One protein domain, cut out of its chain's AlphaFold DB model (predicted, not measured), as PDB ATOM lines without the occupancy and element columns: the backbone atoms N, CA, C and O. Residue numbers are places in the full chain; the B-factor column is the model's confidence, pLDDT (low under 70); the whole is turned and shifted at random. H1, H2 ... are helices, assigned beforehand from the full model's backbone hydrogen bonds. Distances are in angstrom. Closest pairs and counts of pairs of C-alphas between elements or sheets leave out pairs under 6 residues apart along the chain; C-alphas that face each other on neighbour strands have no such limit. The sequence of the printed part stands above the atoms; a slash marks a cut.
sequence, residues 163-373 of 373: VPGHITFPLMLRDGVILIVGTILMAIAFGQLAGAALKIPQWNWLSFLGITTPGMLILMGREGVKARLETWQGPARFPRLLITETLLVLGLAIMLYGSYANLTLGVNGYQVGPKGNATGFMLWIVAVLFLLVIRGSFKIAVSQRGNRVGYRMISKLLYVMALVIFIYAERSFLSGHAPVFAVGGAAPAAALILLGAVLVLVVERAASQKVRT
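This is residues 163 to 373 of the 373 residues of an uncharacterized protein of Dictyobacter sp. Uno17 (UniProt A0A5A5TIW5). Picture three pairs of long helices, H1 with H7, H2 with H3, and H4 with H6, each pair side by side and running opposite ways, the pairs crossing one another round a core where H1, H3 and H6 meet. The short H5 lies at one end. You have 211 printed residues with seven named helices, H1 to H7 in chain order, and no named strand: the class is all helix. The whole is compact, with a radius of gyration of the C-alphas of 17.3 A and spans of 49 by 30 by 29 A.

Start at H1, residues 169 to 192; it touches H7, residues 347 to 368, at a shallow tilt of 17 degrees, closest at the C-alphas of Ala 189 and Ala 350, 4.4 A. H2, residues 205 to 228, forms a hairpin with H3, residues 235 to 265, closest at the C-alphas of Gly 215 and Gly 251, 4.2 A. H4, residues 278 to 295, touches H6, residues 309 to 335, closest at the C-alphas of Gly 280 and Phe 333, 4.6 A. H5, residues 297 to 302, touches no helix. Every O i to N i+4 pair is within hydrogen-bond range in H1, H4, H5 and H6, against 17 of 20 in H2, 24 of 27 in H3 and 16 of 18 in H7.

Find C-alpha 169 at (513.644, 333.064, 385.071), where H1 begins its 34.5 A. H2 spans 33.6 A, H3 43.6 A, H4 25.6 A and H6 38.5 A; H7 runs 30.0 A to C-alpha 368 at (499.337, 330.363, 383.092).

The printed part has no cut. The links H1 to H2, H3 to H4 and H6 to H7 are long. Mean pLDDT of the printed part is 73.9; look for values under 70 at residues 258 to 273 and 294 to 313, among others.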
ATOM      1  N   VAL A 163     503.304 339.607 391.109       72.19
ATOM      2  CA  VAL A 163     503.282 341.077 391.130       72.19
ATOM      3  C   VAL A 163     503.634 341.612 389.727       72.19
ATOM      4  O   VAL A 163     504.557 341.075 389.099       72.19
ATOM      5  N   PRO A 164     502.929 342.636 389.207       65.81
ATOM      6  CA  PRO A 164     503.293 343.302 387.954       65.81
ATOM      7  C   PRO A 164     504.766 343.736 387.938       65.81
ATOM      8  O   PRO A 164     505.287 344.207 388.945       65.81
ATOM      9  N   GLY A 165     505.462 343.570 386.812       65.12
ATOM     10  CA  GLY A 165     506.882 343.943 386.696       65.12
ATOM     11  C   GLY A 165     507.874 342.962 387.334       65.12
ATOM     12  O   GLY A 165     509.058 343.004 386.999       65.12
ATOM     13  N   HIS A 166     507.420 342.039 388.189       72.94
ATOM     14  CA  HIS A 166     508.275 341.009 388.775       72.94
ATOM     15  C   HIS A 166     508.310 339.756 387.890       72.94
ATOM     16  O   HIS A 166     507.267 339.187 387.546       72.94
ATOM     17  N   ILE A 167     509.518 339.326 387.516       67.00
ATOM     18  CA  ILE A 167     509.766 338.148 386.677       67.00
ATOM     19  C   ILE A 167     510.872 337.322 387.302       67.00
ATOM     20  O   ILE A 167     511.958 337.828 387.569       67.00
ATOM     21  N   THR A 168     510.618 336.026 387.423       71.00
ATOM     22  CA  THR A 168     511.657 335.036 387.681       71.00
ATOM     23  C   THR A 168     511.963 334.279 386.393       71.00
ATOM     24  O   THR A 168     511.081 334.079 385.551       71.00
ATOM     25  N   PHE A 169     513.214 333.844 386.233       68.69
ATOM     26  CA  PHE A 169     513.644 333.064 385.071       68.69
ATOM     27  C   PHE A 169     512.713 331.868 384.763       68.69
ATOM     28  O   PHE A 169     512.310 331.735 383.608       68.69
ATOM     29  N   PRO A 170     512.232 331.082 385.754       70.56
ATOM     30  CA  PRO A 170     511.289 329.992 385.494       70.56
ATOM     31  C   PRO A 170     509.943 330.422 384.897       70.56
ATOM     32  O   PRO A 170     509.349 329.683 384.118       70.56
ATOM     33  N   LEU A 171     509.435 331.607 385.257       70.00
ATOM     34  CA  LEU A 171     508.179 332.123 384.701       70.00
ATOM     35  C   LEU A 171     508.353 332.544 383.239       70.00
ATOM     36  O   LEU A 171     507.492 332.253 382.412       70.00
ATOM     37  N   MET A 172     509.479 333.192 382.927       73.00
ATOM     38  CA  MET A 172     509.836 333.569 381.559       73.00
ATOM     39  C   MET A 172     510.038 332.335 380.674       73.00
ATOM     40  O   MET A 172     509.489 332.283 379.575       73.00
ATOM     41  N   LEU A 173     510.785 331.342 381.172       75.38
ATOM     42  CA  LEU A 173     511.055 330.089 380.470       75.38
ATOM     43  C   LEU A 173     509.745 329.384 380.111       75.38
ATOM     44  O   LEU A 173     509.484 329.148 378.937       75.38
ATOM     45  N   ARG A 174     508.877 329.141 381.098       77.69
ATOM     46  CA  ARG A 174     507.581 328.477 380.905       77.69
ATOM     47  C   ARG A 174     506.723 329.165 379.842       77.69
ATOM     48  O   ARG A 174     506.218 328.514 378.931       77.69
ATOM     49  N   ASP A 175     506.540 330.480 379.958       74.31
ATOM     50  CA  ASP A 175     505.694 331.241 379.033       74.31
ATOM     51  C   ASP A 175     506.273 331.260 377.609       74.31
ATOM     52  O   ASP A 175     505.517 331.218 376.633       74.31
ATOM     53  N   GLY A 176     507.604 331.297 377.496       77.06
ATOM     54  CA  GLY A 176     508.320 331.162 376.233       77.06
ATOM     55  C   GLY A 176     508.159 329.771 375.618       77.06
ATOM     56  O   GLY A 176     507.828 329.671 374.440       77.06
ATOM     57  N   VAL A 177     508.303 328.703 376.406       80.81
ATOM     58  CA  VAL A 177     508.135 327.316 375.944       80.81
ATOM     59  C   VAL A 177     506.713 327.069 375.433       80.81
ATOM     60  O   VAL A 177     506.558 326.574 374.320       80.81
ATOM     61  N   ILE A 178     505.674 327.485 376.168       81.69
ATOM     62  CA  ILE A 178     504.269 327.360 375.721       81.69
ATOM     63  C   ILE A 178     504.057 328.087 374.380       81.69
ATOM     64  O   ILE A 178     503.390 327.576 373.480       81.69
ATOM     65  N   LEU A 179     504.646 329.279 374.223       81.88
ATOM     66  CA  LEU A 179     504.579 330.043 372.977       81.88
ATOM     67  C   LEU A 179     505.259 329.312 371.813       81.88
ATOM     68  O   LEU A 179     504.687 329.234 370.725       81.88
ATOM     69  N   ILE A 180     506.464 328.794 372.036       81.31
ATOM     70  CA  ILE A 180     507.249 328.077 371.028       81.31
ATOM     71  C   ILE A 180     506.519 326.808 370.594       81.31
ATOM     72  O   ILE A 180     506.286 326.629 369.401       81.31
ATOM     73  N   VAL A 181     506.086 325.976 371.547       83.62
ATOM     74  CA  VAL A 181     505.371 324.719 371.274       83.62
ATOM     75  C   VAL A 181     504.112 324.983 370.453       83.62
ATOM     76  O   VAL A 181     503.942 324.395 369.387       83.62
ATOM     77  N   GLY A 182     503.269 325.923 370.888       83.75
ATOM     78  CA  GLY A 182     502.052 326.265 370.155       83.75
ATOM     79  C   GLY A 182     502.327 326.782 368.738       83.75
ATOM     80  O   GLY A 182     501.597 326.461 367.805       83.75
ATOM     81  N   THR A 183     503.416 327.530 368.543       80.12
ATOM     82  CA  THR A 183     503.782 328.045 367.215       80.12
ATOM     83  C   THR A 183     504.328 326.945 366.301       80.12
ATOM     84  O   THR A 183     503.985 326.916 365.121       80.12
ATOM     85  N   ILE A 184     505.125 326.009 366.832       79.69
ATOM     86  CA  ILE A 184     505.612 324.840 366.084       79.69
ATOM     87  C   ILE A 184     504.439 323.964 365.645       79.69
ATOM     88  O   ILE A 184     504.358 323.619 364.468       79.69
ATOM     89  N   LEU A 185     503.505 323.650 366.551       84.62
ATOM     90  CA  LEU A 185     502.303 322.877 366.217       84.62
ATOM     91  C   LEU A 185     501.506 323.559 365.102       84.62
ATOM     92  O   LEU A 185     501.098 322.910 364.141       84.62
ATOM     93  N   MET A 186     501.346 324.882 365.176       82.94
ATOM     94  CA  MET A 186     500.627 325.623 364.147       82.94
ATOM     95  C   MET A 186     501.359 325.618 362.798       82.94
ATOM     96  O   MET A 186     500.731 325.417 361.758       82.94
ATOM     97  N   ALA A 187     502.686 325.764 362.796       77.50
ATOM     98  CA  ALA A 187     503.492 325.643 361.585       77.50
ATOM     99  C   ALA A 187     503.381 324.238 360.967       77.50
ATOM    100  O   ALA A 187     503.224 324.113 359.751       77.50
ATOM    101  N   ILE A 188     503.403 323.181 361.784       79.56
ATOM    102  CA  ILE A 188     503.198 321.801 361.326       79.56
ATOM    103  C   ILE A 188     501.811 321.653 360.693       79.56
ATOM    104  O   ILE A 188     501.722 321.198 359.554       79.56
ATOM    105  N   ALA A 189     500.749 322.098 361.370       83.25
ATOM    106  CA  ALA A 189     499.380 322.015 360.861       83.25
ATOM    107  C   ALA A 189     499.241 322.676 359.483       83.25
ATOM    108  O   ALA A 189     498.795 322.041 358.528       83.25
ATOM    109  N   PHE A 190     499.719 323.915 359.334       78.31
ATOM    110  CA  PHE A 190     499.705 324.592 358.037       78.31
ATOM    111  C   PHE A 190     500.610 323.923 357.002       78.31
ATOM    112  O   PHE A 190     500.375 324.056 355.808       78.31
ATOM    113  N   GLY A 191     501.693 323.258 357.422       74.44
ATOM    114  CA  GLY A 191     502.617 322.538 356.524       74.44
ATOM    115  C   GLY A 191     501.964 321.336 355.881       74.44
ATOM    116  O   GLY A 191     502.212 321.037 354.719       74.44
ATOM    117  N   GLN A 192     501.098 320.684 356.643       79.69
ATOM    118  CA  GLN A 192     500.466 319.439 356.254       79.69
ATOM    119  C   GLN A 192     499.097 319.667 355.597       79.69
ATOM    120  O   GLN A 192     498.632 318.778 354.901       79.69
ATOM    121  N   LEU A 193     498.474 320.845 355.748       79.88
ATOM    122  CA  LEU A 193     497.098 321.122 355.302       79.88
ATOM    123  C   LEU A 193     496.829 320.791 353.820       79.88
ATOM    124  O   LEU A 193     495.802 320.195 353.505       79.88
ATOM    125  N   ALA A 194     497.756 321.143 352.927       77.38
ATOM    126  CA  ALA A 194     497.643 320.884 351.488       77.38
ATOM    127  C   ALA A 194     498.088 319.464 351.081       77.38
ATOM    128  O   ALA A 194     497.956 319.075 349.923       77.38
ATOM    129  N   GLY A 195     498.656 318.691 352.010       77.56
ATOM    130  CA  GLY A 195     499.197 317.364 351.740       77.56
ATOM    131  C   GLY A 195     498.106 316.321 351.495       77.56
ATOM    132  O   GLY A 195     497.035 316.363 352.094       77.56
ATOM    133  N   ALA A 196     498.396 315.334 350.646       80.69
ATOM    134  CA  ALA A 196     497.503 314.194 350.419       80.69
ATOM    135  C   ALA A 196     497.355 313.290 351.662       80.69
ATOM    136  O   ALA A 196     496.304 312.696 351.867       80.69
ATOM    137  N   ALA A 197     498.391 313.214 352.500       82.38
ATOM    138  CA  ALA A 197     498.409 312.485 353.765       82.38
ATOM    139  C   ALA A 197     499.384 313.163 354.740       82.38
ATOM    140  O   ALA A 197     500.258 313.920 354.303       82.38
ATOM    141  N   LEU A 198     499.234 312.902 356.043       81.94
ATOM    142  CA  LEU A 198     500.154 313.415 357.057       81.94
ATOM    143  C   LEU A 198     501.544 312.808 356.830       81.94
ATOM    144  O   LEU A 198     501.705 311.589 356.867       81.94
ATOM    145  N   LYS A 199     502.541 313.660 356.591       81.88
ATOM    146  CA  LYS A 199     503.922 313.239 356.353       81.88
ATOM    147  C   LYS A 199     504.791 313.454 357.583       81.88
ATOM    148  O   LYS A 199     504.610 314.410 358.337       81.88
ATOM    149  N   ILE A 200     505.779 312.577 357.724       78.00
ATOM    150  CA  ILE A 200     506.853 312.702 358.710       78.00
ATOM    151  C   ILE A 200     507.660 313.964 358.378       78.00
ATOM    152  O   ILE A 200     507.934 314.219 357.196       78.00
ATOM    153  N   PRO A 201     508.042 314.758 359.386       72.75
ATOM    154  CA  PRO A 201     508.884 315.923 359.176       72.75
ATOM    155  C   PRO A 201     510.249 315.527 358.598       72.75
ATOM    156  O   PRO A 201     510.862 314.570 359.054       72.75
ATOM    157  N   GLN A 202     510.738 316.283 357.613       71.88
ATOM    158  CA  GLN A 202     512.038 316.044 356.969       71.88
ATOM    159  C   GLN A 202     513.179 316.810 357.665       71.88
ATOM    160  O   GLN A 202     513.975 317.491 357.023       71.88
ATOM    161  N   TRP A 203     513.199 316.791 358.997       69.38
ATOM    162  CA  TRP A 203     514.006 317.715 359.793       69.38
ATOM    163  C   TRP A 203     515.505 317.628 359.517       69.38
ATOM    164  O   TRP A 203     516.144 316.602 359.732       69.38
ATOM    165  N   ASN A 204     516.091 318.775 359.173       68.88
ATOM    166  CA  ASN A 204     517.528 318.965 359.164       68.88
ATOM    167  C   ASN A 204     517.978 319.577 360.507       68.88
ATOM    168  O   ASN A 204     517.808 320.768 360.779       68.88
ATOM    169  N   TRP A 205     518.604 318.767 361.361       66.00
ATOM    170  CA  TRP A 205     519.044 319.206 362.692       66.00
ATOM    171  C   TRP A 205     519.963 320.429 362.680       66.00
ATOM    172  O   TRP A 205     519.867 321.249 363.590       66.00
ATOM    173  N   LEU A 206     520.787 320.619 361.641       65.81
ATOM    174  CA  LEU A 206     521.637 321.809 361.514       65.81
ATOM    175  C   LEU A 206     520.810 323.077 361.328       65.81
ATOM    176  O   LEU A 206     521.096 324.097 361.947       65.81
ATOM    177  N   SER A 207     519.765 323.024 360.506       64.25
ATOM    178  CA  SER A 207     518.860 324.162 360.335       64.25
ATOM    179  C   SER A 207     517.969 324.352 361.562       64.25
ATOM    180  O   SER A 207     517.648 325.479 361.923       64.25
ATOM    181  N   PHE A 208     517.576 323.271 362.242       68.56
ATOM    182  CA  PHE A 208     516.759 323.373 363.452       68.56
ATOM    183  C   PHE A 208     517.542 324.022 364.601       68.56
ATOM    184  O   PHE A 208     517.098 325.023 365.159       68.56
ATOM    185  N   LEU A 209     518.737 323.512 364.901       71.62
ATOM    186  CA  LEU A 209     519.603 324.056 365.947       71.62
ATOM    187  C   LEU A 209     520.197 325.413 365.557       71.62
ATOM    188  O   LEU A 209     520.299 326.312 366.384       71.62
ATOM    189  N   GLY A 210     520.584 325.571 364.292       67.88
ATOM    190  CA  GLY A 210     521.277 326.759 363.813       67.88
ATOM    191  C   GLY A 210     520.369 327.954 363.524       67.88
ATOM    192  O   GLY A 210     520.806 329.087 363.680       67.88
ATOM    193  N   ILE A 211     519.113 327.723 363.126       70.44
ATOM    194  CA  ILE A 211     518.188 328.788 362.704       70.44
ATOM    195  C   ILE A 211     516.978 328.837 363.636       70.44
ATOM    196  O   ILE A 211     516.669 329.885 364.202       70.44
ATOM    197  N   THR A 212     516.314 327.704 363.871       73.12
ATOM    198  CA  THR A 212     515.088 327.683 364.680       73.12
ATOM    199  C   THR A 212     515.362 328.014 366.156       73.12
ATOM    200  O   THR A 212     514.621 328.807 366.741       73.12
ATOM    201  N   THR A 213     516.430 327.481 366.768       77.38
ATOM    202  CA  THR A 213     516.773 327.736 368.186       77.38
ATOM    203  C   THR A 213     517.061 329.217 368.488       77.38
ATOM    204  O   THR A 213     516.483 329.723 369.452       77.38
ATOM    205  N   PRO A 214     517.854 329.970 367.699       81.06
ATOM    206  CA  PRO A 214     517.977 331.419 367.891       81.06
ATOM    207  C   PRO A 214     516.632 332.156 367.904       81.06
ATOM    208  O   PRO A 214     516.390 332.981 368.787       81.06
ATOM    209  N   GLY A 215     515.717 331.814 366.988       81.06
ATOM    210  CA  GLY A 215     514.360 332.369 366.972       81.06
ATOM    211  C   GLY A 215     513.595 332.077 368.269       81.06
ATOM    212  O   GLY A 215     512.988 332.976 368.852       81.06
ATOM    213  N   MET A 216     513.696 330.848 368.784       80.88
ATOM    214  CA  MET A 216     513.120 330.459 370.079       80.88
ATOM    215  C   MET A 216     513.688 331.281 371.246       80.88
ATOM    216  O   MET A 216     512.926 331.759 372.088       80.88
ATOM    217  N   LEU A 217     515.007 331.498 371.285       83.31
ATOM    218  CA  LEU A 217     515.663 332.293 372.330       83.31
ATOM    219  C   LEU A 217     515.210 333.758 372.302       83.31
ATOM    220  O   LEU A 217     514.942 334.336 373.357       83.31
ATOM    221  N   ILE A 218     515.043 334.339 371.110       84.56
ATOM    222  CA  ILE A 218     514.487 335.690 370.942       84.56
ATOM    223  C   ILE A 218     513.054 335.749 371.491       84.56
ATOM    224  O   ILE A 218     512.711 336.673 372.236       84.56
ATOM    225  N   LEU A 219     512.219 334.750 371.186       82.62
ATOM    226  CA  LEU A 219     510.842 334.675 371.687       82.62
ATOM    227  C   LEU A 219     510.772 334.492 373.212       82.62
ATOM    228  O   LEU A 219     509.901 335.085 373.854       82.62
ATOM    229  N   MET A 220     511.689 333.724 373.805       80.12
ATOM    230  CA  MET A 220     511.821 333.601 375.263       80.12
ATOM    231  C   MET A 220     512.253 334.928 375.899       80.12
ATOM    232  O   MET A 220     511.589 335.420 376.815       80.12
ATOM    233  N   GLY A 221     513.321 335.544 375.382       79.06
ATOM    234  CA  GLY A 221     513.830 336.830 375.867       79.06
ATOM    235  C   GLY A 221     512.777 337.936 375.783       79.06
ATOM    236  O   GLY A 221     512.625 338.738 376.709       79.06
ATOM    237  N   ARG A 222     511.957 337.919 374.728       83.69
ATOM    238  CA  ARG A 222     510.806 338.810 374.567       83.69
ATOM    239  C   ARG A 222     509.815 338.720 375.727       83.69
ATOM    240  O   ARG A 222     509.343 339.766 376.174       83.69
ATOM    241  N   GLU A 223     509.447 337.528 376.207       78.31
ATOM    242  CA  GLU A 223     508.509 337.427 377.340       78.31
ATOM    243  C   GLU A 223     509.111 338.045 378.613       78.31
ATOM    244  O   GLU A 223     508.386 338.685 379.379       78.31
ATOM    245  N   GLY A 224     510.437 337.970 378.776       75.88
ATOM    246  CA  GLY A 224     511.177 338.681 379.819       75.88
ATOM    247  C   GLY A 224     511.066 340.201 379.701       75.88
ATOM    248  O   GLY A 224     510.702 340.885 380.657       75.88
ATOM    249  N   VAL A 225     511.321 340.752 378.513       78.56
ATOM    250  CA  VAL A 225     511.203 342.201 378.268       78.56
ATOM    251  C   VAL A 225     509.761 342.666 378.483       78.56
ATOM    252  O   VAL A 225     509.513 343.629 379.204       78.56
ATOM    253  N   LYS A 226     508.786 341.945 377.925       75.75
ATOM    254  CA  LYS A 226     507.358 342.266 378.012       75.75
ATOM    255  C   LYS A 226     506.870 342.385 379.451       75.75
ATOM    256  O   LYS A 226     506.150 343.333 379.757       75.75
ATOM    257  N   ALA A 227     507.243 341.453 380.324       69.69
ATOM    258  CA  ALA A 227     506.748 341.476 381.692       69.69
ATOM    259  C   ALA A 227     507.408 342.571 382.559       69.69
ATOM    260  O   ALA A 227     506.756 343.083 383.466       69.69
ATOM    261  N   ARG A 228     508.625 343.042 382.228       71.12
ATOM    262  CA  ARG A 228     509.252 344.209 382.887       71.12
ATOM    263  C   ARG A 228     508.552 345.518 382.520       71.12
ATOM    264  O   ARG A 228     508.650 346.503 383.241       71.12
ATOM    265  N   LEU A 229     507.833 345.519 381.401       72.25
ATOM    266  CA  LEU A 229     507.113 346.667 380.852       72.25
ATOM    267  C   LEU A 229     505.627 346.689 381.234       72.25
ATOM    268  O   LEU A 229     504.865 347.503 380.714       72.25
ATOM    269  N   GLU A 230     505.182 345.790 382.114       70.12
ATOM    270  CA  GLU A 230     503.780 345.713 382.542       70.12
ATOM    271  C   GLU A 230     503.351 346.867 383.446       70.12
ATOM    272  O   GLU A 230     502.182 347.238 383.415       70.12
ATOM    273  N   THR A 231     504.278 347.448 384.210       67.62
ATOM    274  CA  THR A 231     504.010 348.565 385.132       67.62
ATOM    275  C   THR A 231     503.910 349.921 384.432       67.62
ATOM    276  O   THR A 231     503.497 350.902 385.038       67.62
ATOM    277  N   TRP A 232     504.272 349.988 383.150       65.38
ATOM    278  CA  TRP A 232     504.316 351.229 382.385       65.38
ATOM    279  C   TRP A 232     502.933 351.542 381.805       65.38
ATOM    280  O   TRP A 232     502.338 350.707 381.119       65.38
ATOM    281  N   GLN A 233     502.433 352.753 382.054       65.12
ATOM    282  CA  GLN A 233     501.129 353.235 381.587       65.12
ATOM    283  C   GLN A 233     501.283 354.436 380.637       65.12
ATOM    284  O   GLN A 233     502.301 355.125 380.649       65.12
ATOM    285  N   GLY A 234     500.270 354.677 379.800       64.81
ATOM    286  CA  GLY A 234     500.217 355.841 378.908       64.81
ATOM    287  C   GLY A 234     501.083 355.750 377.634       64.81
ATOM    288  O   GLY A 234     501.614 354.684 377.306       64.81
ATOM    289  N   PRO A 235     501.224 356.861 376.886       66.56
ATOM    290  CA  PRO A 235     501.895 356.900 375.579       66.56
ATOM    291  C   PRO A 235     503.398 356.584 375.646       66.56
ATOM    292  O   PRO A 235     503.952 356.038 374.694       66.56
ATOM    293  N   ALA A 236     504.049 356.798 376.796       66.25
ATOM    294  CA  ALA A 236     505.444 356.404 377.036       66.25
ATOM    295  C   ALA A 236     505.687 354.883 376.911       66.25
ATOM    296  O   ALA A 236     506.822 354.427 376.755       66.25
ATOM    297  N   ARG A 237     504.618 354.075 376.942       71.81
ATOM    298  CA  ARG A 237     504.659 352.625 376.727       71.81
ATOM    299  C   ARG A 237     504.863 352.243 375.254       71.81
ATOM    300  O   ARG A 237     505.349 351.147 374.981       71.81
ATOM    301  N   PHE A 238     504.510 353.120 374.314       69.88
ATOM    302  CA  PHE A 238     504.493 352.837 372.875       69.88
ATOM    303  C   PHE A 238     505.851 352.394 372.291       69.88
ATOM    304  O   PHE A 238     505.900 351.300 371.724       69.88
ATOM    305  N   PRO A 239     506.974 353.122 372.475       70.88
ATOM    306  CA  PRO A 239     508.268 352.708 371.917       70.88
ATOM    307  C   PRO A 239     508.757 351.369 372.481       70.88
ATOM    308  O   PRO A 239     509.404 350.586 371.793       70.88
ATOM    309  N   ARG A 240     508.406 351.050 373.729       72.81
ATOM    310  CA  ARG A 240     508.807 349.788 374.361       72.81
ATOM    311  C   ARG A 240     507.907 348.617 373.967       72.81
ATOM    312  O   ARG A 240     508.389 347.492 373.853       72.81
ATOM    313  N   LEU A 241     506.623 348.876 373.706       72.56
ATOM    314  CA  LEU A 241     505.731 347.914 373.052       72.56
ATOM    315  C   LEU A 241     506.254 347.570 371.658       72.56
ATOM    316  O   LEU A 241     506.351 346.386 371.348       72.56
ATOM    317  N   LEU A 242     506.680 348.571 370.880       75.38
ATOM    318  CA  LEU A 242     507.309 348.351 369.578       75.38
ATOM    319  C   LEU A 242     508.505 347.406 369.690       75.38
ATOM    320  O   LEU A 242     508.504 346.397 369.002       75.38
ATOM    321  N   ILE A 243     509.432 347.615 370.634       80.31
ATOM    322  CA  ILE A 243     510.562 346.687 370.858       80.31
ATOM    323  C   ILE A 243     510.073 345.250 371.097       80.31
ATOM    324  O   ILE A 243     510.566 344.310 370.476       80.31
ATOM    325  N   THR A 244     509.081 345.051 371.973       78.94
ATOM    326  CA  THR A 244     508.570 343.698 372.256       78.94
ATOM    327  C   THR A 244     507.869 343.048 371.067       78.94
ATOM    328  O   THR A 244     507.877 341.823 370.957       78.94
ATOM    329  N   GLU A 245     507.252 343.828 370.186       79.44
ATOM    330  CA  GLU A 245     506.594 343.308 368.988       79.44
ATOM    331  C   GLU A 245     507.583 343.144 367.821       79.44
ATOM    332  O   GLU A 245     507.473 342.184 367.069       79.44
ATOM    333  N   THR A 246     508.635 343.957 367.727       81.62
ATOM    334  CA  THR A 246     509.753 343.722 366.804       81.62
ATOM    335  C   THR A 246     510.479 342.426 367.153       81.62
ATOM    336  O   THR A 246     510.713 341.606 366.271       81.62
ATOM    337  N   LEU A 247     510.758 342.173 368.440       84.44
ATOM    338  CA  LEU A 247     511.333 340.898 368.891       84.44
ATOM    339  C   LEU A 247     510.417 339.708 368.576       84.44
ATOM    340  O   LEU A 247     510.900 338.618 368.287       84.44
ATOM    341  N   LEU A 248     509.096 339.903 368.616       82.88
ATOM    342  CA  LEU A 248     508.146 338.867 368.214       82.88
ATOM    343  C   LEU A 248     508.273 338.552 366.733       82.88
ATOM    344  O   LEU A 248     508.409 337.390 366.382       82.88
ATOM    345  N   VAL A 249     508.194 339.580 365.891       82.75
ATOM    346  CA  VAL A 249     508.237 339.439 364.435       82.75
ATOM    347  C   VAL A 249     509.563 338.820 364.014       82.75
ATOM    348  O   VAL A 249     509.564 337.858 363.256       82.75
ATOM    349  N   LEU A 250     510.675 339.305 364.569       85.06
ATOM    350  CA  LEU A 250     512.006 338.778 364.296       85.06
ATOM    351  C   LEU A 250     512.142 337.321 364.753       85.06
ATOM    352  O   LEU A 250     512.584 336.472 363.985       85.06
ATOM    353  N   GLY A 251     511.725 337.016 365.986       83.19
ATOM    354  CA  GLY A 251     511.775 335.656 366.520       83.19
ATOM    355  C   GLY A 251     510.888 334.684 365.737       83.19
ATOM    356  O   GLY A 251     511.315 333.568 365.457       83.19
ATOM    357  N   LEU A 252     509.684 335.113 365.339       81.75
ATOM    358  CA  LEU A 252     508.775 334.326 364.505       81.75
ATOM    359  C   LEU A 252     509.348 334.098 363.110       81.75
ATOM    360  O   LEU A 252     509.364 332.950 362.693       81.75
ATOM    361  N   ALA A 253     509.853 335.132 362.432       81.75
ATOM    362  CA  ALA A 253     510.435 335.007 361.095       81.75
ATOM    363  C   ALA A 253     511.637 334.053 361.087       81.75
ATOM    364  O   ALA A 253     511.718 333.142 360.274       81.75
ATOM    365  N   ILE A 254     512.560 334.191 362.044       80.88
ATOM    366  CA  ILE A 254     513.717 333.289 362.145       80.88
ATOM    367  C   ILE A 254     513.253 331.850 362.415       80.88
ATOM    368  O   ILE A 254     513.693 330.905 361.757       80.88
ATOM    369  N   MET A 255     512.338 331.676 363.373       77.94
ATOM    370  CA  MET A 255     511.845 330.358 363.757       77.94
ATOM    371  C   MET A 255     511.049 329.691 362.630       77.94
ATOM    372  O   MET A 255     511.189 328.490 362.420       77.94
ATOM    373  N   LEU A 256     510.218 330.438 361.906       74.44
ATOM    374  CA  LEU A 256     509.382 329.928 360.824       74.44
ATOM    375  C   LEU A 256     510.178 329.684 359.547       74.44
ATOM    376  O   LEU A 256     509.937 328.662 358.913       74.44
ATOM    377  N   TYR A 257     511.170 330.512 359.229       74.38
ATOM    378  CA  TYR A 257     512.131 330.240 358.164       74.38
ATOM    379  C   TYR A 257     512.902 328.938 358.417       74.38
ATOM    380  O   TYR A 257     512.877 328.028 357.583       74.38
ATOM    381  N   GLY A 258     513.503 328.797 359.606       67.44
ATOM    382  CA  GLY A 258     514.176 327.561 360.009       67.44
ATOM    383  C   GLY A 258     513.222 326.365 359.995       67.44
ATOM    384  O   GLY A 258     513.551 325.296 359.485       67.44
ATOM    385  N   SER A 259     512.000 326.549 360.488       65.44
ATOM    386  CA  SER A 259     510.950 325.531 360.485       65.44
ATOM    387  C   SER A 259     510.479 325.163 359.075       65.44
ATOM    388  O   SER A 259     510.244 323.995 358.812       65.44
ATOM    389  N   TYR A 260     510.383 326.100 358.131       67.12
ATOM    390  CA  TYR A 260     509.976 325.844 356.746       67.12
ATOM    391  C   TYR A 260     511.045 325.064 355.974       67.12
ATOM    392  O   TYR A 260     510.725 324.033 355.372       67.12
ATOM    393  N   ALA A 261     512.308 325.494 356.067       60.41
ATOM    394  CA  ALA A 261     513.440 324.767 355.497       60.41
ATOM    395  C   ALA A 261     513.487 323.313 356.008       60.41
ATOM    396  O   ALA A 261     513.642 322.381 355.220       60.41
ATOM    397  N   ASN A 262     513.219 323.119 357.305       60.69
ATOM    398  CA  ASN A 262     513.227 321.813 357.968       60.69
ATOM    399  C   ASN A 262     511.993 320.938 357.737       60.69
ATOM    400  O   ASN A 262     512.108 319.757 357.449       60.69
ATOM    401  N   LEU A 263     510.795 321.470 357.964       56.88
ATOM    402  CA  LEU A 263     509.553 320.695 357.963       56.88
ATOM    403  C   LEU A 263     509.029 320.449 356.559       56.88
ATOM    404  O   LEU A 263     508.370 319.440 356.332       56.88
ATOM    405  N   THR A 264     509.228 321.419 355.663       59.06
ATOM    406  CA  THR A 264     508.499 321.471 354.391       59.06
ATOM    407  C   THR A 264     509.402 321.150 353.217       59.06
ATOM    408  O   THR A 264     508.994 320.420 352.319       59.06
ATOM    409  N   LEU A 265     510.623 321.681 353.223       57.72
ATOM    410  CA  LEU A 265     511.567 321.469 352.132       57.72
ATOM    411  C   LEU A 265     512.532 320.305 352.391       57.72
ATOM    412  O   LEU A 265     513.007 319.710 351.430       57.72
ATOM    413  N   GLY A 266     512.813 319.968 353.654       59.28
ATOM    414  CA  GLY A 266     513.805 318.946 354.009       59.28
ATOM    415  C   GLY A 266     515.234 319.322 353.611       59.28
ATOM    416  O   GLY A 266     516.084 318.459 353.411       59.28
ATOM    417  N   VAL A 267     515.492 320.618 353.449       64.00
ATOM    418  CA  VAL A 267     516.756 321.167 352.946       64.00
ATOM    419  C   VAL A 267     517.461 321.959 354.030       64.00
ATOM    420  O   VAL A 267     516.852 322.437 354.988       64.00
ATOM    421  N   ASN A 268     518.766 322.137 353.851       65.06
ATOM    422  CA  ASN A 268     519.529 323.039 354.689       65.06
ATOM    423  C   ASN A 268     519.091 324.491 354.424       65.06
ATOM    424  O   ASN A 268     519.357 325.037 353.356       65.06
ATOM    425  N   GLY A 269     518.449 325.125 355.406       59.06
ATOM    426  CA  GLY A 269     518.004 326.516 355.334       59.06
ATOM    427  C   GLY A 269     519.144 327.492 355.053       59.06
ATOM    428  O   GLY A 269     518.929 328.473 354.358       59.06
ATOM    429  N   TYR A 270     520.381 327.185 355.461       63.84
ATOM    430  CA  TYR A 270     521.550 328.009 355.123       63.84
ATOM    431  C   TYR A 270     521.877 328.046 353.627       63.84
ATOM    432  O   TYR A 270     522.565 328.953 353.170       63.84
ATOM    433  N   GLN A 271     521.417 327.054 352.867       66.81
ATOM    434  CA  GLN A 271     521.667 326.935 351.431       66.81
ATOM    435  C   GLN A 271     520.454 327.353 350.593       66.81
ATOM    436  O   GLN A 271     520.564 327.469 349.375       66.81
ATOM    437  N   VAL A 272     519.297 327.578 351.225       65.44
ATOM    438  CA  VAL A 272     518.042 327.871 350.531       65.44
ATOM    439  C   VAL A 272     517.545 329.256 350.917       65.44
ATOM    440  O   VAL A 272     516.896 329.450 351.943       65.44
ATOM    441  N   GLY A 273     517.855 330.231 350.063       66.56
ATOM    442  CA  GLY A 273     517.345 331.595 350.173       66.56
ATOM    443  C   GLY A 273     515.861 331.721 349.786       66.56
ATOM    444  O   GLY A 273     515.269 330.779 349.247       66.56
ATOM    445  N   PRO A 274     515.242 332.886 350.045       72.44
ATOM    446  CA  PRO A 274     513.875 333.161 349.620       72.44
ATOM    447  C   PRO A 274     513.776 333.130 348.091       72.44
ATOM    448  O   PRO A 274     514.541 333.802 347.402       72.44
ATOM    449  N   LYS A 275     512.805 332.381 347.557       79.38
ATOM    450  CA  LYS A 275     512.535 332.352 346.109       79.38
ATOM    451  C   LYS A 275     511.802 333.601 345.611       79.38
ATOM    452  O   LYS A 275     511.853 333.892 344.424       79.38
ATOM    453  N   GLY A 276     511.168 334.340 346.523       75.69
ATOM    454  CA  GLY A 276     510.549 335.632 346.258       75.69
ATOM    455  C   GLY A 276     509.159 335.506 345.637       75.69
ATOM    456  O   GLY A 276     508.988 335.003 344.532       75.69
ATOM    457  N   ASN A 277     508.148 336.012 346.342       81.94
ATOM    458  CA  ASN A 277     506.803 336.224 345.810       81.94
ATOM    459  C   ASN A 277     506.300 337.588 346.291       81.94
ATOM    460  O   ASN A 277     506.199 337.799 347.499       81.94
ATOM    461  N   ALA A 278     505.994 338.508 345.372       80.81
ATOM    462  CA  ALA A 278     505.577 339.867 345.724       80.81
ATOM    463  C   ALA A 278     504.263 339.889 346.524       80.81
ATOM    464  O   ALA A 278     504.151 340.613 347.511       80.81
ATOM    465  N   THR A 279     503.295 339.045 346.161       79.56
ATOM    466  CA  THR A 279     502.017 338.913 346.875       79.56
ATOM    467  C   THR A 279     502.224 338.340 348.276       79.56
ATOM    468  O   THR A 279     501.682 338.870 349.245       79.56
ATOM    469  N   GLY A 280     503.056 337.301 348.402       77.69
ATOM    470  CA  GLY A 280     503.456 336.733 349.692       77.69
ATOM    471  C   GLY A 280     504.182 337.748 350.578       77.69
ATOM    472  O   GLY A 280     503.863 337.879 351.755       77.69
ATOM    473  N   PHE A 281     505.095 338.534 350.003       80.19
ATOM    474  CA  PHE A 281     505.817 339.594 350.707       80.19
ATOM    475  C   PHE A 281     504.890 340.718 351.187       80.19
ATOM    476  O   PHE A 281     504.965 341.126 352.344       80.19
ATOM    477  N   MET A 282     503.967 341.180 350.339       82.88
ATOM    478  CA  MET A 282     502.986 342.208 350.706       82.88
ATOM    479  C   MET A 282     502.050 341.720 351.815       82.88
ATOM    480  O   MET A 282     501.829 342.436 352.790       82.88
ATOM    481  N   LEU A 283     501.557 340.479 351.731       82.62
ATOM    482  CA  LEU A 283     500.778 339.863 352.810       82.62
ATOM    483  C   LEU A 283     501.587 339.728 354.103       82.62
ATOM    484  O   LEU A 283     501.032 339.891 355.188       82.62
ATOM    485  N   TRP A 284     502.891 339.465 354.003       83.38
ATOM    486  CA  TRP A 284     503.768 339.341 355.161       83.38
ATOM    487  C   TRP A 284     503.959 340.697 355.844       83.38
ATOM    488  O   TRP A 284     503.790 340.792 357.059       83.38
ATOM    489  N   ILE A 285     504.177 341.769 355.073       83.88
ATOM    490  CA  ILE A 285     504.196 343.147 355.587       83.88
ATOM    491  C   ILE A 285     502.865 343.488 356.265       83.88
ATOM    492  O   ILE A 285     502.862 343.995 357.386       83.88
ATOM    493  N   VAL A 286     501.729 343.182 355.633       84.38
ATOM    494  CA  VAL A 286     500.404 343.425 356.226       84.38
ATOM    495  C   VAL A 286     500.238 342.648 357.533       84.38
ATOM    496  O   VAL A 286     499.754 343.215 358.510       84.38
ATOM    497  N   ALA A 287     500.688 341.393 357.604       82.94
ATOM    498  CA  ALA A 287     500.648 340.596 358.829       82.94
ATOM    499  C   ALA A 287     501.524 341.192 359.943       82.94
ATOM    500  O   ALA A 287     501.094 341.251 361.095       82.94
ATOM    501  N   VAL A 288     502.723 341.677 359.607       83.31
ATOM    502  CA  VAL A 288     503.618 342.393 360.533       83.31
ATOM    503  C   VAL A 288     502.938 343.653 361.062       83.31
ATOM    504  O   VAL A 288     502.863 343.849 362.275       83.31
ATOM    505  N   LEU A 289     502.386 344.483 360.175       82.19
ATOM    506  CA  LEU A 289     501.670 345.701 360.554       82.19
ATOM    507  C   LEU A 289     500.445 345.380 361.415       82.19
ATOM    508  O   LEU A 289     500.217 346.032 362.430       82.19
ATOM    509  N   PHE A 290     499.694 344.335 361.079       79.75
ATOM    510  CA  PHE A 290     498.536 343.888 361.845       79.75
ATOM    511  C   PHE A 290     498.924 343.393 363.246       79.75
ATOM    512  O   PHE A 290     498.281 343.769 364.230       79.75
ATOM    513  N   LEU A 291     500.021 342.630 363.371       76.06
ATOM    514  CA  LEU A 291     500.602 342.238 364.661       76.06
ATOM    515  C   LEU A 291     500.988 343.467 365.497       76.06
ATOM    516  O   LEU A 291     500.672 343.514 366.689       76.06
ATOM    517  N   LEU A 292     501.616 344.470 364.874       74.88
ATOM    518  CA  LEU A 292     502.007 345.721 365.529       74.88
ATOM    519  C   LEU A 292     500.785 346.545 365.970       74.88
ATOM    520  O   LEU A 292     500.766 347.043 367.094       74.88
ATOM    521  N   VAL A 293     499.736 346.645 365.149       73.38
ATOM    522  CA  VAL A 293     498.523 347.437 365.438       73.38
ATOM    523  C   VAL A 293     497.653 346.787 366.522       73.38
ATOM    524  O   VAL A 293     497.254 347.456 367.480       73.38
ATOM    525  N   ILE A 294     497.401 345.474 366.444       68.56
ATOM    526  CA  ILE A 294     496.629 344.747 367.470       68.56
ATOM    527  C   ILE A 294     497.338 344.783 368.829       68.56
ATOM    528  O   ILE A 294     496.698 344.727 369.881       68.56
ATOM    529  N   ARG A 295     498.670 344.840 368.858       64.75
ATOM    530  CA  ARG A 295     499.412 344.757 370.124       64.75
ATOM    531  C   ARG A 295     499.967 346.074 370.634       64.75
ATOM    532  O   ARG A 295     500.208 346.161 371.835       64.75
ATOM    533  N   GLY A 296     500.104 347.085 369.788       63.50
ATOM    534  CA  GLY A 296     500.357 348.464 370.188       63.50
ATOM    535  C   GLY A 296     499.046 349.163 370.530       63.50
ATOM    536  O   GLY A 296     498.693 349.313 371.699       63.50
ATOM    537  N   SER A 297     498.294 349.537 369.500       62.12
ATOM    538  CA  SER A 297     497.135 350.428 369.588       62.12
ATOM    539  C   SER A 297     495.985 349.832 370.401       62.12
ATOM    540  O   SER A 297     495.481 350.473 371.320       62.12
ATOM    541  N   PHE A 298     495.609 348.577 370.138       62.97
ATOM    542  CA  PHE A 298     494.488 347.940 370.843       62.97
ATOM    543  C   PHE A 298     494.818 347.637 372.316       62.97
ATOM    544  O   PHE A 298     493.957 347.788 373.179       62.97
ATOM    545  N   LYS A 299     496.072 347.316 372.668       62.50
ATOM    546  CA  LYS A 299     496.471 347.188 374.086       62.50
ATOM    547  C   LYS A 299     496.468 348.517 374.831       62.50
ATOM    548  O   LYS A 299     496.152 348.515 376.015       62.50
ATOM    549  N   ILE A 300     496.856 349.610 374.174       61.22
ATOM    550  CA  ILE A 300     496.868 350.949 374.779       61.22
ATOM    551  C   ILE A 300     495.434 351.461 374.954       61.22
ATOM    552  O   ILE A 300     495.097 351.956 376.023       61.22
ATOM    553  N   ALA A 301     494.566 351.265 373.958       58.47
ATOM    554  CA  ALA A 301     493.161 351.666 374.027       58.47
ATOM    555  C   ALA A 301     492.357 350.863 375.068       58.47
ATOM    556  O   ALA A 301     491.436 351.385 375.692       58.47
ATOM    557  N   VAL A 302     492.702 349.588 375.278       56.22
ATOM    558  CA  VAL A 302     491.934 348.670 376.137       56.22
ATOM    559  C   VAL A 302     492.561 348.497 377.529       56.22
ATOM    560  O   VAL A 302     491.936 347.897 378.401       56.22
ATOM    561  N   SER A 303     493.744 349.069 377.811       51.69
ATOM    562  CA  SER A 303     494.418 348.924 379.119       51.69
ATOM    563  C   SER A 303     493.622 349.458 380.312       51.69
ATOM    564  O   SER A 303     493.977 349.160 381.448       51.69
ATOM    565  N   GLN A 304     492.561 350.233 380.071       49.94
ATOM    566  CA  GLN A 304     491.673 350.759 381.108       49.94
ATOM    567  C   GLN A 304     490.552 349.786 381.525       49.94
ATOM    568  O   GLN A 304     489.975 349.954 382.596       49.94
ATOM    569  N   ARG A 305     490.237 348.746 380.735       45.53
ATOM    570  CA  ARG A 305     489.227 347.738 381.111       45.53
ATOM    571  C   ARG A 305     489.926 346.538 381.746       45.53
ATOM    572  O   ARG A 305     490.710 345.855 381.097       45.53
ATOM    573  N   GLY A 306     489.656 346.320 383.035       49.94
ATOM    574  CA  GLY A 306     490.371 345.391 383.915       49.94
ATOM    575  C   GLY A 306     490.662 343.992 383.351       49.94
ATOM    576  O   GLY A 306     489.980 343.486 382.462       49.94
ATOM    577  N   ASN A 307     491.676 343.358 383.949       53.97
ATOM    578  CA  ASN A 307     492.379 342.116 383.584       53.97
ATOM    579  C   ASN A 307     491.520 340.818 383.576       53.97
ATOM    580  O   ASN A 307     491.976 339.746 383.998       53.97
ATOM    581  N   ARG A 308     490.259 340.879 383.119       62.94
ATOM    582  CA  ARG A 308     489.335 339.737 383.047       62.94
ATOM    583  C   ARG A 308     489.836 338.721 382.017       62.94
ATOM    584  O   ARG A 308     490.335 339.080 380.951       62.94
ATOM    585  N   VAL A 309     489.685 337.436 382.337       62.38
ATOM    586  CA  VAL A 309     490.179 336.304 381.530       62.38
ATOM    587  C   VAL A 309     489.666 336.355 380.083       62.38
ATOM    588  O   VAL A 309     490.446 336.124 379.163       62.38
ATOM    589  N   GLY A 310     488.411 336.767 379.867       64.81
ATOM    590  CA  GLY A 310     487.827 336.909 378.527       64.81
ATOM    591  C   GLY A 310     488.601 337.863 377.608       64.81
ATOM    592  O   GLY A 310     488.881 337.520 376.463       64.81
ATOM    593  N   TYR A 311     489.066 339.011 378.114       68.88
ATOM    594  CA  TYR A 311     489.871 339.947 377.314       68.88
ATOM    595  C   TYR A 311     491.246 339.372 376.958       68.88
ATOM    596  O   TYR A 311     491.733 339.554 375.840       68.88
ATOM    597  N   ARG A 312     491.865 338.624 377.884       68.12
ATOM    598  CA  ARG A 312     493.124 337.910 377.615       68.12
ATOM    599  C   ARG A 312     492.945 336.856 376.524       68.12
ATOM    600  O   ARG A 312     493.843 336.709 375.699       68.12
ATOM    601  N   MET A 313     491.807 336.162 376.492       69.94
ATOM    602  CA  MET A 313     491.492 335.190 375.441       69.94
ATOM    603  C   MET A 313     491.271 335.868 374.084       69.94
ATOM    604  O   MET A 313     491.892 335.449 373.113       69.94
ATOM    605  N   ILE A 314     490.499 336.959 374.015       75.19
ATOM    606  CA  ILE A 314     490.272 337.712 372.764       75.19
ATOM    607  C   ILE A 314     491.592 338.241 372.188       75.19
ATOM    608  O   ILE A 314     491.881 338.051 371.010       75.19
ATOM    609  N   SER A 315     492.452 338.838 373.022       72.50
ATOM    610  CA  SER A 315     493.769 339.317 372.578       72.50
ATOM    611  C   SER A 315     494.663 338.185 372.046       72.50
ATOM    612  O   SER A 315     495.446 338.392 371.117       72.50
ATOM    613  N   LYS A 316     494.549 336.975 372.610       76.12
ATOM    614  CA  LYS A 316     495.285 335.792 372.138       76.12
ATOM    615  C   LYS A 316     494.690 335.205 370.864       76.12
ATOM    616  O   LYS A 316     495.464 334.793 370.011       76.12
ATOM    617  N   LEU A 317     493.370 335.229 370.696       79.00
ATOM    618  CA  LEU A 317     492.709 334.845 369.446       79.00
ATOM    619  C   LEU A 317     493.127 335.759 368.295       79.00
ATOM    620  O   LEU A 317     493.551 335.266 367.256       79.00
ATOM    621  N   LEU A 318     493.112 337.079 368.503       77.56
ATOM    622  CA  LEU A 318     493.593 338.040 367.505       77.56
ATOM    623  C   LEU A 318     495.070 337.810 367.155       77.56
ATOM    624  O   LEU A 318     495.457 337.903 365.995       77.56
ATOM    625  N   TYR A 319     495.893 337.455 368.148       76.81
ATOM    626  CA  TYR A 319     497.279 337.060 367.907       76.81
ATOM    627  C   TYR A 319     497.392 335.787 367.066       76.81
ATOM    628  O   TYR A 319     498.198 335.758 366.146       76.81
ATOM    629  N   VAL A 320     496.604 334.754 367.372       77.81
ATOM    630  CA  VAL A 320     496.594 333.518 366.586       77.81
ATOM    631  C   VAL A 320     496.193 333.820 365.147       77.81
ATOM    632  O   VAL A 320     496.928 333.438 364.250       77.81
ATOM    633  N   MET A 321     495.120 334.587 364.923       78.69
ATOM    634  CA  MET A 321     494.689 335.004 363.581       78.69
ATOM    635  C   MET A 321     495.799 335.729 362.815       78.69
ATOM    636  O   MET A 321     496.078 335.404 361.664       78.69
ATOM    637  N   ALA A 322     496.480 336.671 363.465       77.75
ATOM    638  CA  ALA A 322     497.601 337.377 362.859       77.75
ATOM    639  C   ALA A 322     498.777 336.435 362.539       77.75
ATOM    640  O   ALA A 322     499.419 336.573 361.502       77.75
ATOM    641  N   LEU A 323     499.032 335.441 363.395       77.81
ATOM    642  CA  LEU A 323     500.090 334.456 363.194       77.81
ATOM    643  C   LEU A 323     499.756 333.463 362.072       77.81
ATOM    644  O   LEU A 323     500.658 333.062 361.346       77.81
ATOM    645  N   VAL A 324     498.479 333.117 361.873       80.19
ATOM    646  CA  VAL A 324     498.022 332.349 360.702       80.19
ATOM    647  C   VAL A 324     498.410 333.074 359.415       80.19
ATOM    648  O   VAL A 324     499.091 332.496 358.570       80.19
ATOM    649  N   ILE A 325     498.034 334.352 359.294       80.12
ATOM    650  CA  ILE A 325     498.349 335.169 358.113       80.12
ATOM    651  C   ILE A 325     499.868 335.285 357.947       80.12
ATOM    652  O   ILE A 325     500.375 335.126 356.839       80.12
ATOM    653  N   PHE A 326     500.600 335.483 359.047       81.69
ATOM    654  CA  PHE A 326     502.060 335.579 359.048       81.69
ATOM    655  C   PHE A 326     502.734 334.315 358.500       81.69
ATOM    656  O   PHE A 326     503.501 334.414 357.547       81.69
ATOM    657  N   ILE A 327     502.412 333.132 359.044       77.00
ATOM    658  CA  ILE A 327     502.961 331.841 358.584       77.00
ATOM    659  C   ILE A 327     502.677 331.644 357.098       77.00
ATOM    660  O   ILE A 327     503.530 331.187 356.337       77.00
ATOM    661  N   TYR A 328     501.450 331.953 356.697       77.00
ATOM    662  CA  TYR A 328     500.981 331.710 355.349       77.00
ATOM    663  C   TYR A 328     501.687 332.603 354.320       77.00
ATOM    664  O   TYR A 328     502.175 332.128 353.292       77.00
ATOM    665  N   ALA A 329     501.808 333.888 354.643       77.62
ATOM    666  CA  ALA A 329     502.489 334.875 353.823       77.62
ATOM    667  C   ALA A 329     503.999 334.623 353.738       77.62
ATOM    668  O   ALA A 329     504.571 334.634 352.648       77.62
ATOM    669  N   GLU A 330     504.630 334.313 354.873       76.06
ATOM    670  CA  GLU A 330     506.054 333.987 354.932       76.06
ATOM    671  C   GLU A 330     506.369 332.769 354.063       76.06
ATOM    672  O   GLU A 330     507.290 332.797 353.253       76.06
ATOM    673  N   ARG A 331     505.555 331.715 354.128       75.06
ATOM    674  CA  ARG A 331     505.741 330.542 353.266       75.06
ATOM    675  C   ARG A 331     505.550 330.830 351.792       75.06
ATOM    676  O   ARG A 331     506.290 330.283 350.977       75.06
ATOM    677  N   SER A 332     504.580 331.662 351.430       76.44
ATOM    678  CA  SER A 332     504.417 332.106 350.045       76.44
ATOM    679  C   SER A 332     505.672 332.845 349.566       76.44
ATOM    680  O   SER A 332     506.220 332.513 348.517       76.44
ATOM    681  N   PHE A 333     506.200 333.762 350.380       80.12
ATOM    682  CA  PHE A 333     507.429 334.491 350.075       80.12
ATOM    683  C   PHE A 333     508.655 333.571 349.936       80.12
ATOM    684  O   PHE A 333     509.409 333.681 348.966       80.12
ATOM    685  N   LEU A 334     508.835 332.630 350.866       76.00
ATOM    686  CA  LEU A 334     509.962 331.696 350.869       76.00
ATOM    687  C   LEU A 334     509.885 330.686 349.719       76.00
ATOM    688  O   LEU A 334     510.893 330.400 349.076       76.00
ATOM    689  N   SER A 335     508.690 330.163 349.443       73.75
ATOM    690  CA  SER A 335     508.461 329.158 348.402       73.75
ATOM    691  C   SER A 335     508.410 329.738 346.990       73.75
ATOM    692  O   SER A 335     508.547 328.977 346.034       73.75
ATOM    693  N   GLY A 336     508.166 331.044 346.845       73.19
ATOM    694  CA  GLY A 336     507.914 331.701 345.558       73.19
ATOM    695  C   GLY A 336     506.498 331.476 345.009       73.19
ATOM    696  O   GLY A 336     506.106 332.107 344.031       73.19
ATOM    697  N   HIS A 337     505.692 330.621 345.642       76.62
ATOM    698  CA  HIS A 337     504.356 330.276 345.159       76.62
ATOM    699  C   HIS A 337     503.317 331.267 345.667       76.62
ATOM    700  O   HIS A 337     503.440 331.812 346.767       76.62
ATOM    701  N   ALA A 338     502.264 331.473 344.874       72.75
ATOM    702  CA  ALA A 338     501.134 332.280 345.299       72.75
ATOM    703  C   ALA A 338     500.520 331.712 346.599       72.75
ATOM    704  O   ALA A 338     500.512 330.493 346.799       72.75
ATOM    705  N   PRO A 339     500.000 332.575 347.484       64.31
ATOM    706  CA  PRO A 339     499.343 332.175 348.723       64.31
ATOM    707  C   PRO A 339     497.965 331.558 348.399       64.31
ATOM    708  O   PRO A 339     496.943 332.229 348.502       64.31
ATOM    709  N   VAL A 340     497.936 330.300 347.941       65.19
ATOM    710  CA  VAL A 340     496.707 329.583 347.537       65.19
ATOM    711  C   VAL A 340     496.272 328.581 348.598       65.19
ATOM    712  O   VAL A 340     497.018 327.652 348.937       65.19
ATOM    713  N   PHE A 341     495.092 328.798 349.189       69.75
ATOM    714  CA  PHE A 341     494.604 327.953 350.276       69.75
ATOM    715  C   PHE A 341     494.229 326.592 349.696       69.75
ATOM    716  O   PHE A 341     493.231 326.457 348.995       69.75
ATOM    717  N   ALA A 342     495.071 325.599 349.959       70.00
ATOM    718  CA  ALA A 342     494.894 324.244 349.476       70.00
ATOM    719  C   ALA A 342     494.619 323.311 350.656       70.00
ATOM    720  O   ALA A 342     495.303 323.356 351.682       70.00
ATOM    721  N   VAL A 343     493.608 322.467 350.483       77.31
ATOM    722  CA  VAL A 343     493.168 321.471 351.458       77.31
ATOM    723  C   VAL A 343     493.293 320.110 350.791       77.31
ATOM    724  O   VAL A 343     492.677 319.871 349.755       77.31
ATOM    725  N   GLY A 344     494.130 319.243 351.355       82.25
ATOM    726  CA  GLY A 344     494.350 317.880 350.871       82.25
ATOM    727  C   GLY A 344     493.813 316.821 351.835       82.25
ATOM    728  O   GLY A 344     493.187 317.131 352.848       82.25
ATOM    729  N   GLY A 345     494.089 315.545 351.556       77.62
ATOM    730  CA  GLY A 345     493.651 314.420 352.397       77.62
ATOM    731  C   GLY A 345     494.236 314.407 353.821       77.62
ATOM    732  O   GLY A 345     493.677 313.771 354.710       77.62
ATOM    733  N   ALA A 346     495.308 315.159 354.087       82.75
ATOM    734  CA  ALA A 346     495.863 315.357 355.428       82.75
ATOM    735  C   ALA A 346     495.061 316.348 356.295       82.75
ATOM    736  O   ALA A 346     495.353 316.495 357.486       82.75
ATOM    737  N   ALA A 347     494.069 317.040 355.722       82.69
ATOM    738  CA  ALA A 347     493.335 318.112 356.386       82.69
ATOM    739  C   ALA A 347     492.707 317.730 357.738       82.69
ATOM    740  O   ALA A 347     492.826 318.537 358.661       82.69
ATOM    741  N   PRO A 348     492.113 316.532 357.935       83.25
ATOM    742  CA  PRO A 348     491.575 316.150 359.242       83.25
ATOM    743  C   PRO A 348     492.656 316.102 360.331       83.25
ATOM    744  O   PRO A 348     492.474 316.642 361.422       83.25
ATOM    745  N   ALA A 349     493.818 315.519 360.023       82.75
ATOM    746  CA  ALA A 349     494.943 315.465 360.952       82.75
ATOM    747  C   ALA A 349     495.524 316.865 361.207       82.75
ATOM    748  O   ALA A 349     495.773 317.236 362.353       82.75
ATOM    749  N   ALA A 350     495.677 317.675 360.155       83.44
ATOM    750  CA  ALA A 350     496.125 319.059 360.274       83.44
ATOM    751  C   ALA A 350     495.173 319.904 361.140       83.44
ATOM    752  O   ALA A 350     495.641 320.700 361.951       83.44
ATOM    753  N   ALA A 351     493.857 319.699 361.029       83.88
ATOM    754  CA  ALA A 351     492.853 320.391 361.833       83.88
ATOM    755  C   ALA A 351     492.950 320.036 363.326       83.88
ATOM    756  O   ALA A 351     492.855 320.928 364.167       83.88
ATOM    757  N   LEU A 352     493.206 318.768 363.668       85.56
ATOM    758  CA  LEU A 352     493.431 318.353 365.058       85.56
ATOM    759  C   LEU A 352     494.701 318.983 365.647       85.56
ATOM    760  O   LEU A 352     494.682 319.477 366.775       85.56
ATOM    761  N   ILE A 353     495.788 319.028 364.870       85.19
ATOM    762  CA  ILE A 353     497.033 319.693 365.283       85.19
ATOM    763  C   ILE A 353     496.795 321.199 365.461       85.19
ATOM    764  O   ILE A 353     497.262 321.790 366.437       85.19
ATOM    765  N   LEU A 354     496.031 321.818 364.555       85.81
ATOM    766  CA  LEU A 354     495.668 323.231 364.625       85.81
ATOM    767  C   LEU A 354     494.815 323.534 365.863       85.81
ATOM    768  O   LEU A 354     495.094 324.501 366.568       85.81
ATOM    769  N   LEU A 355     493.831 322.689 366.174       86.06
ATOM    770  CA  LEU A 355     493.030 322.793 367.395       86.06
ATOM    771  C   LEU A 355     493.927 322.735 368.639       86.06
ATOM    772  O   LEU A 355     493.818 323.597 369.512       86.06
ATOM    773  N   GLY A 356     494.854 321.774 368.692       82.88
ATOM    774  CA  GLY A 356     495.842 321.671 369.767       82.88
ATOM    775  C   GLY A 356     496.691 322.938 369.898       82.88
ATOM    776  O   GLY A 356     496.818 323.491 370.989       82.88
ATOM    777  N   ALA A 357     497.201 323.467 368.783       84.31
ATOM    778  CA  ALA A 357     497.978 324.706 368.763       84.31
ATOM    779  C   ALA A 357     497.185 325.913 369.295       84.31
ATOM    780  O   ALA A 357     497.708 326.702 370.085       84.31
ATOM    781  N   VAL A 358     495.913 326.048 368.903       84.00
ATOM    782  CA  VAL A 358     495.020 327.114 369.382       84.00
ATOM    783  C   VAL A 358     494.786 326.986 370.887       84.00
ATOM    784  O   VAL A 358     494.888 327.981 371.607       84.00
ATOM    785  N   LEU A 359     494.522 325.777 371.386       83.81
ATOM    786  CA  LEU A 359     494.336 325.525 372.817       83.81
ATOM    787  C   LEU A 359     495.589 325.902 373.625       83.81
ATOM    788  O   LEU A 359     495.471 326.622 374.620       83.81
ATOM    789  N   VAL A 360     496.780 325.532 373.148       82.94
ATOM    790  CA  VAL A 360     498.065 325.900 373.767       82.94
ATOM    791  C   VAL A 360     498.264 327.427 373.769       82.94
ATOM    792  O   VAL A 360     498.522 328.054 374.803       82.94
ATOM    793  N   LEU A 361     498.101 328.078 372.613       81.44
ATOM    794  CA  LEU A 361     498.391 329.509 372.452       81.44
ATOM    795  C   LEU A 361     497.365 330.429 373.128       81.44
ATOM    796  O   LEU A 361     497.730 331.523 373.581       81.44
ATOM    797  N   VAL A 362     496.098 330.014 373.186       78.81
ATOM    798  CA  VAL A 362     494.986 330.821 373.702       78.81
ATOM    799  C   VAL A 362     494.658 330.444 375.137       78.81
ATOM    800  O   VAL A 362     494.755 331.302 376.015       78.81
ATOM    801  N   VAL A 363     494.286 329.189 375.388       73.06
ATOM    802  CA  VAL A 363     493.717 328.748 376.669       73.06
ATOM    803  C   VAL A 363     494.819 328.549 377.703       73.06
ATOM    804  O   VAL A 363     494.844 329.237 378.725       73.06
ATOM    805  N   GLU A 364     495.782 327.681 377.414       73.44
ATOM    806  CA  GLU A 364     496.871 327.327 378.332       73.44
ATOM    807  C   GLU A 364     497.755 328.526 378.660       73.44
ATOM    808  O   GLU A 364     498.052 328.836 379.822       73.44
ATOM    809  N   ARG A 365     498.106 329.297 377.631       74.44
ATOM    810  CA  ARG A 365     498.840 330.540 377.826       74.44
ATOM    811  C   ARG A 365     498.028 331.555 378.633       74.44
ATOM    812  O   ARG A 365     498.608 332.368 379.348       74.44
ATOM    813  N   ALA A 366     496.705 331.667 378.453       69.12
ATOM    814  CA  ALA A 366     495.884 332.606 379.242       69.12
ATOM    815  C   ALA A 366     495.824 332.198 380.710       69.12
ATOM    816  O   ALA A 366     495.965 333.057 381.581       69.12
ATOM    817  N   ALA A 367     495.668 330.901 380.961       69.12
ATOM    818  CA  ALA A 367     495.543 330.347 382.295       69.12
ATOM    819  C   ALA A 367     496.851 330.439 383.106       69.12
ATOM    820  O   ALA A 367     496.811 330.723 384.303       69.12
ATOM    821  N   SER A 368     498.009 330.279 382.456       69.25
ATOM    822  CA  SER A 368     499.337 330.363 383.092       69.25
ATOM    823  C   SER A 368     499.785 331.788 383.455       69.25
ATOM    824  O   SER A 368     500.570 331.976 384.389       69.25
ATOM    825  N   GLN A 369     499.285 332.808 382.754       68.12
ATOM    826  CA  GLN A 369     499.678 334.211 382.928       68.12
ATOM    827  C   GLN A 369     498.770 334.943 383.931       68.12
ATOM    828  O   GLN A 369     498.017 335.848 383.560       68.12
ATOM    829  N   LYS A 370     498.819 334.545 385.212       66.88
ATOM    830  CA  LYS A 370     498.122 335.225 386.322       66.88
ATOM    831  C   LYS A 370     498.957 336.394 386.858       66.88
ATOM    832  O   LYS A 370     500.067 336.187 387.344       66.88
ATOM    833  N   VAL A 371     498.408 337.606 386.803       57.06
ATOM    834  CA  VAL A 371     499.032 338.837 387.324       57.06
ATOM    835  C   VAL A 371     498.113 339.437 388.386       57.06
ATOM    836  O   VAL A 371     496.905 339.513 388.151       57.06
ATOM    837  N   ARG A 372     498.676 339.802 389.547       57.47
ATOM    838  CA  ARG A 372     497.950 340.414 390.669       57.47
ATOM    839  C   ARG A 372     497.467 341.801 390.234       57.47
ATOM    840  O   ARG A 372     498.264 342.575 389.709       57.47
ATOM    841  N   THR A 373     496.164 342.039 390.359       55.84
ATOM    842  CA  THR A 373     495.515 343.322 390.050       55.84
ATOM    843  C   THR A 373     495.632 344.287 391.202       55.84
ATOM    844  O   THR A 373     495.462 343.801 392.345       55.84
TER     845      THR A 373